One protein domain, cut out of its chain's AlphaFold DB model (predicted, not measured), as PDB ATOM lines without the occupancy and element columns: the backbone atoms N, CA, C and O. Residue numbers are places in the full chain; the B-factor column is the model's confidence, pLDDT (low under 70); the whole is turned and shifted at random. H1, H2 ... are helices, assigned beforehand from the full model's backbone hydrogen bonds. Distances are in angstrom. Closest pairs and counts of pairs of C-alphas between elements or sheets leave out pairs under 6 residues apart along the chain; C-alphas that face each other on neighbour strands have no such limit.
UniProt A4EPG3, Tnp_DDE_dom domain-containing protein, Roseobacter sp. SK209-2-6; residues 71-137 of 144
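AT A GLANCE: This is residues 71 to 137 of the 144 residues of the protein "Tnp_DDE_dom domain-containing protein" of Roseobacter sp. SK209-2-6 (UniProt A4EPG3). Two long helices, H1 and H3, make a slanted, lopsided T: the end of H1, residues 86 to 90, meets the middle of H3, residues 124 to 128. Beyond the beginning of H3 lies a loose loop region with the short helix H2, and three stretches stick out: residues 71 to 78 of H1, loop residues 106 to 113, and residues 132 to 137. The printed part has 67 residues, with three named helices in the order H1, H2, H3 and no named strand; the class is all helix. The whole is loose, with a radius of gyration of the C-alphas of 14.2 A, and flat, spanning 46 by 34 by 18 A.

HOW THE PARTS SIT: H3, residues 117 to 136, touches H1, residues 71 to 90, with residues 124 to 128 alone, and H1 touches it with residues 86 to 90 alone. Their closest C-alphas, those of Ala 124 and Lys 87, are 7.3 A apart. The two helices run the same way at a steep tilt of 55 degrees. H2, residues 102 to 105, is close to H3 but not clearly touching; their closest C-alphas, those of Arg 102 and Gln 118, are 7.6 A apart. H1 and H2 are apart. In H1 and H3 every O i to N i+4 pair is within hydrogen-bond range; H2 is too short for such a pair.

IN THESE COORDINATES: H3 runs 29.1 A from C-alpha 117 at (42.677, 33.808, 7.691) to C-alpha 136 at (23.175, 13.665, -0.086). H1 measures 28.9 A and begins with C-alpha 71 at (33.297, 35.883, 27.694). H2, four residues, measures 5.1 A.

THE WHOLE: The two C-alphas farthest apart, those of Asn 108 and Lys 137, are 46.1 A from each other. The printed part has no cut. The links H1 to H2 and H2 to H3 are long, each of 11 residues. The mean pLDDT of the printed part is 75.6, and residues 93 to 117 are under 70.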
ATOM      1  N   THR A  71      34.359  36.357  28.591       95.50
ATOM      2  CA  THR A  71      33.297  35.883  27.694       95.50
ATOM      3  C   THR A  71      33.753  35.888  26.236       95.50
ATOM      4  O   THR A  71      33.527  34.911  25.518       95.50
ATOM      5  N   ALA A  72      34.452  36.938  25.800       90.81
ATOM      6  CA  ALA A  72      35.039  37.000  24.465       90.81
ATOM      7  C   ALA A  72      36.070  35.879  24.235       90.81
ATOM      8  O   ALA A  72      36.047  35.232  23.190       90.81
ATOM      9  N   GLN A  73      36.924  35.584  25.219       92.25
ATOM     10  CA  GLN A  73      37.902  34.494  25.153       92.25
ATOM     11  C   GLN A  73      37.241  33.122  25.067       92.25
ATOM     12  O   GLN A  73      37.630  32.323  24.218       92.25
ATOM     13  N   ARG A  74      36.206  32.850  25.876       94.69
ATOM     14  CA  ARG A  74      35.445  31.590  25.778       94.69
ATOM     15  C   ARG A  74      34.856  31.404  24.379       94.69
ATOM     16  O   ARG A  74      34.963  30.320  23.809       94.69
ATOM     17  N   ARG A  75      34.283  32.467  23.798       93.00
ATOM     18  CA  ARG A  75      33.750  32.447  22.425       93.00
ATOM     19  C   ARG A  75      34.850  32.193  21.390       93.00
ATOM     20  O   ARG A  75      34.669  31.333  20.534       93.00
ATOM     21  N   ARG A  76      36.003  32.865  21.502       89.12
ATOM     22  CA  ARG A  76      37.167  32.639  20.623       89.12
ATOM     23  C   ARG A  76      37.662  31.201  20.702       89.12
ATOM     24  O   ARG A  76      37.775  30.558  19.669       89.12
ATOM     25  N   LYS A  77      37.844  30.662  21.911       90.88
ATOM     26  CA  LYS A  77      38.271  29.273  22.116       90.88
ATOM     27  C   LYS A  77      37.285  28.280  21.499       90.88
ATOM     28  O   LYS A  77      37.707  27.304  20.894       90.88
ATOM     29  N   LYS A  78      35.975  28.536  21.593       93.75
ATOM     30  CA  LYS A  78      34.957  27.700  20.933       93.75
ATOM     31  C   LYS A  78      35.140  27.684  19.412       93.75
ATOM     32  O   LYS A  78      35.137  26.610  18.821       93.75
ATOM     33  N   VAL A  79      35.337  28.847  18.791       87.56
ATOM     34  CA  VAL A  79      35.595  28.953  17.344       87.56
ATOM     35  C   VAL A  79      36.917  28.278  16.965       87.56
ATOM     36  O   VAL A  79      36.945  27.493  16.021       87.56
ATOM     37  N   GLU A  80      37.985  28.516  17.730       85.12
ATOM     38  CA  GLU A  80      39.302  27.900  17.520       85.12
ATOM     39  C   GLU A  80      39.219  26.369  17.555       85.12
ATOM     40  O   GLU A  80      39.742  25.694  16.668       85.12
ATOM     41  N   MET A  81      38.495  25.816  18.531       89.81
ATOM     42  CA  MET A  81      38.286  24.375  18.639       89.81
ATOM     43  C   MET A  81      37.452  23.824  17.483       89.81
ATOM     44  O   MET A  81      37.824  22.795  16.921       89.81
ATOM     45  N   LEU A  82      36.357  24.486  17.098       87.56
ATOM     46  CA  LEU A  82      35.536  24.059  15.957       87.56
ATOM     47  C   LEU A  82      36.357  24.012  14.667       87.56
ATOM     48  O   LEU A  82      36.276  23.046  13.910       87.56
ATOM     49  N   PHE A  83      37.199  25.017  14.449       82.81
ATOM     50  CA  PHE A  83      38.071  25.051  13.288       82.81
ATOM     51  C   PHE A  83      39.161  23.977  13.348       82.81
ATOM     52  O   PHE A  83      39.433  23.329  12.344       82.81
ATOM     53  N   ALA A  84      39.748  23.715  14.520       85.06
ATOM     54  CA  ALA A  84      40.699  22.617  14.689       85.06
ATOM     55  C   ALA A  84      40.074  21.252  14.335       85.06
ATOM     56  O   ALA A  84      40.697  20.449  13.639       85.06
ATOM     57  N   HIS A  85      38.823  21.013  14.745       87.81
ATOM     58  CA  HIS A  85      38.081  19.807  14.359       87.81
ATOM     59  C   HIS A  85      37.834  19.758  12.852       87.81
ATOM     60  O   HIS A  85      38.063  18.724  12.226       87.81
ATOM     61  N   LEU A  86      37.412  20.878  12.260       85.62
ATOM     62  CA  LEU A  86      37.182  20.984  10.823       85.62
ATOM     63  C   LEU A  86      38.440  20.634  10.019       85.62
ATOM     64  O   LEU A  86      38.372  19.815   9.104       85.62
ATOM     65  N   LYS A  87      39.597  21.184  10.398       83.38
ATOM     66  CA  LYS A  87      40.879  20.859   9.760       83.38
ATOM     67  C   LYS A  87      41.209  19.382   9.838       83.38
ATOM     68  O   LYS A  87      41.589  18.802   8.829       83.38
ATOM     69  N   ARG A  88      41.047  18.776  11.018       87.12
ATOM     70  CA  ARG A  88      41.302  17.345  11.214       87.12
ATOM     71  C   ARG A  88      40.409  16.502  10.312       87.12
ATOM     72  O   ARG A  88      40.886  15.552   9.709       87.12
ATOM     73  N   ILE A  89      39.130  16.862  10.206       87.44
ATOM     74  CA  ILE A  89      38.174  16.174   9.335       87.44
ATOM     75  C   ILE A  89      38.611  16.289   7.874       87.44
ATOM     76  O   ILE A  89      38.580  15.289   7.161       87.44
ATOM     77  N   LEU A  90      38.995  17.484   7.423       85.12
ATOM     78  CA  LEU A  90      39.355  17.771   6.032       85.12
ATOM     79  C   LEU A  90      40.808  17.419   5.661       85.12
ATOM     80  O   LEU A  90      41.135  17.471   4.483       85.12
ATOM     81  N   GLY A  91      41.662  17.067   6.626       83.31
ATOM     82  CA  GLY A  91      43.085  16.798   6.387       83.31
ATOM     83  C   GLY A  91      43.921  18.050   6.091       83.31
ATOM     84  O   GLY A  91      44.974  17.952   5.471       83.31
ATOM     85  N   LEU A  92      43.469  19.236   6.512       75.88
ATOM     86  CA  LEU A  92      44.161  20.498   6.232       75.88
ATOM     87  C   LEU A  92      45.268  20.740   7.271       75.88
ATOM     88  O   LEU A  92      44.979  21.010   8.440       75.88
ATOM     89  N   GLY A  93      46.533  20.630   6.852       66.62
ATOM     90  CA  GLY A  93      47.699  20.673   7.743       66.62
ATOM     91  C   GLY A  93      48.027  22.059   8.312       66.62
ATOM     92  O   GLY A  93      48.242  22.189   9.517       66.62
ATOM     93  N   TRP A  94      48.065  23.108   7.481       67.69
ATOM     94  CA  TRP A  94      48.532  24.453   7.864       67.69
ATOM     95  C   TRP A  94      47.473  25.516   7.534       67.69
ATOM     96  O   TRP A  94      47.297  25.866   6.378       67.69
ATOM     97  N   LEU A  95      46.754  26.012   8.550       68.50
ATOM     98  CA  LEU A  95      45.706  27.050   8.414       68.50
ATOM     99  C   LEU A  95      45.608  27.892   9.706       68.50
ATOM    100  O   LEU A  95      44.787  27.605  10.583       68.50
ATOM    101  N   PRO A  96      46.507  28.839   9.978       67.75
ATOM    102  CA  PRO A  96      46.533  29.534  11.264       67.75
ATOM    103  C   PRO A  96      45.356  30.519  11.423       67.75
ATOM    104  O   PRO A  96      45.293  31.527  10.742       67.75
ATOM    105  N   LEU A  97      44.489  30.334  12.432       68.62
ATOM    106  CA  LEU A  97      43.436  31.319  12.787       68.62
ATOM    107  C   LEU A  97      43.971  32.643  13.365       68.62
ATOM    108  O   LEU A  97      43.201  33.560  13.640       68.62
ATOM    109  N   ARG A  98      45.282  32.722  13.611       67.12
ATOM    110  CA  ARG A  98      45.976  33.889  14.173       67.12
ATOM    111  C   ARG A  98      46.819  34.650  13.146       67.12
ATOM    112  O   ARG A  98      47.619  35.492  13.547       67.12
ATOM    113  N   GLY A  99      46.657  34.366  11.855       61.03
ATOM    114  CA  GLY A  99      47.280  35.165  10.802       61.03
ATOM    115  C   GLY A  99      46.714  36.593  10.757       61.03
ATOM    116  O   GLY A  99      45.580  36.822  11.194       61.03
ATOM    117  N   PRO A 100      47.480  37.576  10.258       57.59
ATOM    118  CA  PRO A 100      46.928  38.890   9.956       57.59
ATOM    119  C   PRO A 100      45.751  38.752   8.975       57.59
ATOM    120  O   PRO A 100      45.801  37.977   8.018       57.59
ATOM    121  N   SER A 101      44.659  39.477   9.232       58.38
ATOM    122  CA  SER A 101      43.584  39.621   8.249       58.38
ATOM    123  C   SER A 101      44.105  40.396   7.038       58.38
ATOM    124  O   SER A 101      45.055  41.174   7.151       58.38
ATOM    125  N   ARG A 102      43.458  40.220   5.882       55.25
ATOM    126  CA  ARG A 102      43.846  40.869   4.620       55.25
ATOM    127  C   ARG A 102      44.018  42.389   4.762       55.25
ATOM    128  O   ARG A 102      44.924  42.954   4.165       55.25
ATOM    129  N   GLU A 103      43.219  43.029   5.616       54.72
ATOM    130  CA  GLU A 103      43.295  44.466   5.926       54.72
ATOM    131  C   GLU A 103      44.614  44.887   6.600       54.72
ATOM    132  O   GLU A 103      45.100  45.991   6.373       54.72
ATOM    133  N   ILE A 104      45.220  44.010   7.408       54.00
ATOM    134  CA  ILE A 104      46.485  44.273   8.112       54.00
ATOM    135  C   ILE A 104      47.690  43.975   7.198       54.00
ATOM    136  O   ILE A 104      48.747  44.592   7.348       54.00
ATOM    137  N   CYS A 105      47.529  43.079   6.217       50.19
ATOM    138  CA  CYS A 105      48.580  42.685   5.270       50.19
ATOM    139  C   CYS A 105      48.931  43.755   4.224       50.19
ATOM    140  O   CYS A 105      49.990  43.666   3.614       50.19
ATOM    141  N   PHE A 106      48.107  44.791   4.031       48.44
ATOM    142  CA  PHE A 106      48.411  45.866   3.073       48.44
ATOM    143  C   PHE A 106      49.586  46.765   3.490       48.44
ATOM    144  O   PHE A 106      50.085  47.531   2.670       48.44
ATOM    145  N   ALA A 107      50.033  46.702   4.749       50.91
ATOM    146  CA  ALA A 107      50.988  47.673   5.283       50.91
ATOM    147  C   ALA A 107      52.456  47.221   5.282       50.91
ATOM    148  O   ALA A 107      53.325  48.077   5.402       50.91
ATOM    149  N   ASN A 108      52.763  45.925   5.171       46.47
ATOM    150  CA  ASN A 108      54.152  45.458   5.175       46.47
ATOM    151  C   ASN A 108      54.313  44.279   4.219       46.47
ATOM    152  O   ASN A 108      53.715  43.229   4.433       46.47
ATOM    153  N   ALA A 109      55.137  44.479   3.190       53.22
ATOM    154  CA  ALA A 109      55.600  43.453   2.272       53.22
ATOM    155  C   ALA A 109      56.087  42.213   3.044       53.22
ATOM    156  O   ALA A 109      57.165  42.224   3.635       53.22
ATOM    157  N   LEU A 110      55.277  41.155   3.051       51.47
ATOM    158  CA  LEU A 110      55.737  39.795   3.295       51.47
ATOM    159  C   LEU A 110      55.402  38.963   2.051       51.47
ATOM    160  O   LEU A 110      54.333  39.157   1.472       51.47
ATOM    161  N   PRO A 111      56.322  38.082   1.637       51.12
ATOM    162  CA  PRO A 111      56.342  37.479   0.311       51.12
ATOM    163  C   PRO A 111      55.142  36.552   0.131       51.12
ATOM    164  O   PRO A 111      54.903  35.717   0.999       51.12
ATOM    165  N   ASP A 112      54.398  36.756  -0.956       49.78
ATOM    166  CA  ASP A 112      53.742  35.824  -1.899       49.78
ATOM    167  C   ASP A 112      53.021  34.551  -1.383       49.78
ATOM    168  O   ASP A 112      52.520  33.758  -2.173       49.78
ATOM    169  N   ASN A 113      52.921  34.341  -0.070       50.00
ATOM    170  CA  ASN A 113      52.383  33.142   0.581       50.00
ATOM    171  C   ASN A 113      51.729  33.450   1.947       50.00
ATOM    172  O   ASN A 113      51.473  32.562   2.760       50.00
ATOM    173  N   ALA A 114      51.441  34.718   2.248       53.59
ATOM    174  CA  ALA A 114      50.621  35.058   3.407       53.59
ATOM    175  C   ALA A 114      49.135  34.841   3.066       53.59
ATOM    176  O   ALA A 114      48.403  35.796   2.811       53.59
ATOM    177  N   CYS A 115      48.697  33.577   3.029       55.16
ATOM    178  CA  CYS A 115      47.281  33.243   2.877       55.16
ATOM    179  C   CYS A 115      46.499  33.853   4.051       55.16
ATOM    180  O   CYS A 115      46.890  33.717   5.217       55.16
ATOM    181  N   SER A 116      45.449  34.617   3.749       63.88
ATOM    182  CA  SER A 116      44.708  35.329   4.783       63.88
ATOM    183  C   SER A 116      43.822  34.351   5.560       63.88
ATOM    184  O   SER A 116      43.274  33.405   4.997       63.88
ATOM    185  N   VAL A 117      43.598  34.614   6.853       69.81
ATOM    186  CA  VAL A 117      42.677  33.808   7.691       69.81
ATOM    187  C   VAL A 117      41.283  33.676   7.054       69.81
ATOM    188  O   VAL A 117      40.561  32.711   7.302       69.81
ATOM    189  N   GLN A 118      40.893  34.655   6.237       73.50
ATOM    190  CA  GLN A 118      39.610  34.687   5.549       73.50
ATOM    191  C   GLN A 118      39.541  33.694   4.381       73.50
ATOM    192  O   GLN A 118      38.532  32.999   4.236       73.50
ATOM    193  N   ASP A 119      40.607  33.582   3.591       75.00
ATOM    194  CA  ASP A 119      40.682  32.638   2.468       75.00
ATOM    195  C   ASP A 119      40.716  31.195   2.989       75.00
ATOM    196  O   ASP A 119      39.957  30.335   2.541       75.00
ATOM    197  N   ASP A 120      41.495  30.976   4.048       74.94
ATOM    198  CA  ASP A 120      41.610  29.718   4.786       74.94
ATOM    199  C   ASP A 120      40.255  29.200   5.294       74.94
ATOM    200  O   ASP A 120      39.914  28.018   5.160       74.94
ATOM    201  N   PHE A 121      39.454  30.091   5.883       77.50
ATOM    202  CA  PHE A 121      38.130  29.742   6.392       77.50
ATOM    203  C   PHE A 121      37.148  29.434   5.257       77.50
ATOM    204  O   PHE A 121      36.362  28.488   5.350       77.50
ATOM    205  N   THR A 122      37.222  30.200   4.167       82.69
ATOM    206  CA  THR A 122      36.372  30.026   2.983       82.69
ATOM    207  C   THR A 122      36.657  28.694   2.290       82.69
ATOM    208  O   THR A 122      35.724  27.965   1.939       82.69
ATOM    209  N   LEU A 123      37.933  28.316   2.169       81.44
ATOM    210  CA  LEU A 123      38.347  27.031   1.609       81.44
ATOM    211  C   LEU A 123      37.840  25.860   2.461       81.44
ATOM    212  O   LEU A 123      37.230  24.925   1.936       81.44
ATOM    213  N   ALA A 124      38.028  25.929   3.782       83.38
ATOM    214  CA  ALA A 124      37.561  24.891   4.697       83.38
ATOM    215  C   ALA A 124      36.024  24.746   4.673       83.38
ATOM    216  O   ALA A 124      35.506  23.627   4.634       83.38
ATOM    217  N   ALA A 125      35.287  25.862   4.633       86.69
ATOM    218  CA  ALA A 125      33.830  25.858   4.511       86.69
ATOM    219  C   ALA A 125      33.366  25.238   3.183       86.69
ATOM    220  O   ALA A 125      32.467  24.395   3.172       86.69
ATOM    221  N   THR A 126      34.022  25.592   2.074       88.69
ATOM    222  CA  THR A 126      33.728  25.043   0.742       88.69
ATOM    223  C   THR A 126      33.930  23.532   0.715       88.69
ATOM    224  O   THR A 126      33.017  22.792   0.352       88.69
ATOM    225  N   ALA A 127      35.079  23.048   1.189       88.88
ATOM    226  CA  ALA A 127      35.367  21.619   1.252       88.88
ATOM    227  C   ALA A 127      34.365  20.859   2.143       88.88
ATOM    228  O   ALA A 127      33.925  19.757   1.804       88.88
ATOM    229  N   GLN A 128      33.941  21.453   3.265       89.38
ATOM    230  CA  GLN A 128      32.909  20.861   4.115       89.38
ATOM    231  C   GLN A 128      31.546  20.789   3.420       89.38
ATOM    232  O   GLN A 128      30.858  19.772   3.537       89.38
ATOM    233  N   ASN A 129      31.160  21.839   2.695       91.25
ATOM    234  CA  ASN A 129      29.914  21.877   1.936       91.25
ATOM    235  C   ASN A 129      29.912  20.821   0.825       91.25
ATOM    236  O   ASN A 129      28.955  20.056   0.725       91.25
ATOM    237  N   LEU A 130      31.010  20.687   0.076       91.12
ATOM    238  CA  LEU A 130      31.166  19.644  -0.942       91.12
ATOM    239  C   LEU A 130      31.038  18.232  -0.349       91.12
ATOM    240  O   LEU A 130      30.325  17.394  -0.895       91.12
ATOM    241  N   ARG A 131      31.642  17.972   0.819       89.06
ATOM    242  CA  ARG A 131      31.486  16.680   1.515       89.06
ATOM    243  C   ARG A 131      30.057  16.409   1.970       89.06
ATOM    244  O   ARG A 131      29.634  15.258   1.951       89.06
ATOM    245  N   LYS A 132      29.318  17.431   2.412       89.69
ATOM    246  CA  LYS A 132      27.896  17.284   2.760       89.69
ATOM    247  C   LYS A 132      27.061  16.969   1.520       89.69
ATOM    248  O   LYS A 132      26.269  16.038   1.571       89.69
ATOM    249  N   LEU A 133      27.288  17.676   0.413       90.38
ATOM    250  CA  LEU A 133      26.606  17.415  -0.859       90.38
ATOM    251  C   LEU A 133      26.879  15.997  -1.375       90.38
ATOM    252  O   LEU A 133      25.950  15.315  -1.796       90.38
ATOM    253  N   ALA A 134      28.119  15.515  -1.268       88.75
ATOM    254  CA  ALA A 134      28.471  14.150  -1.653       88.75
ATOM    255  C   ALA A 134      27.703  13.081  -0.851       88.75
ATOM    256  O   ALA A 134      27.366  12.042  -1.402       88.75
ATOM    257  N   LYS A 135      27.380  13.344   0.424       85.50
ATOM    258  CA  LYS A 135      26.568  12.438   1.259       85.50
ATOM    259  C   LYS A 135      25.076  12.451   0.919       85.50
ATOM    260  O   LYS A 135      24.380  11.512   1.279       85.50
ATOM    261  N   LEU A 136      24.583  13.523   0.297       85.81
ATOM    262  CA  LEU A 136      23.175  13.665  -0.086       85.81
ATOM    263  C   LEU A 136      22.875  13.058  -1.461       85.81
ATOM    264  O   LEU A 136      21.708  12.859  -1.787       85.81
ATOM    265  N   LYS A 137      23.898  12.757  -2.273       76.75
ATOM    266  CA  LYS A 137      23.691  12.024  -3.523       76.75
ATOM    267  C   LYS A 137      23.289  10.577  -3.204       76.75
ATOM    268  O   LYS A 137      24.034   9.910  -2.485       76.75
TER     269      LYS A 137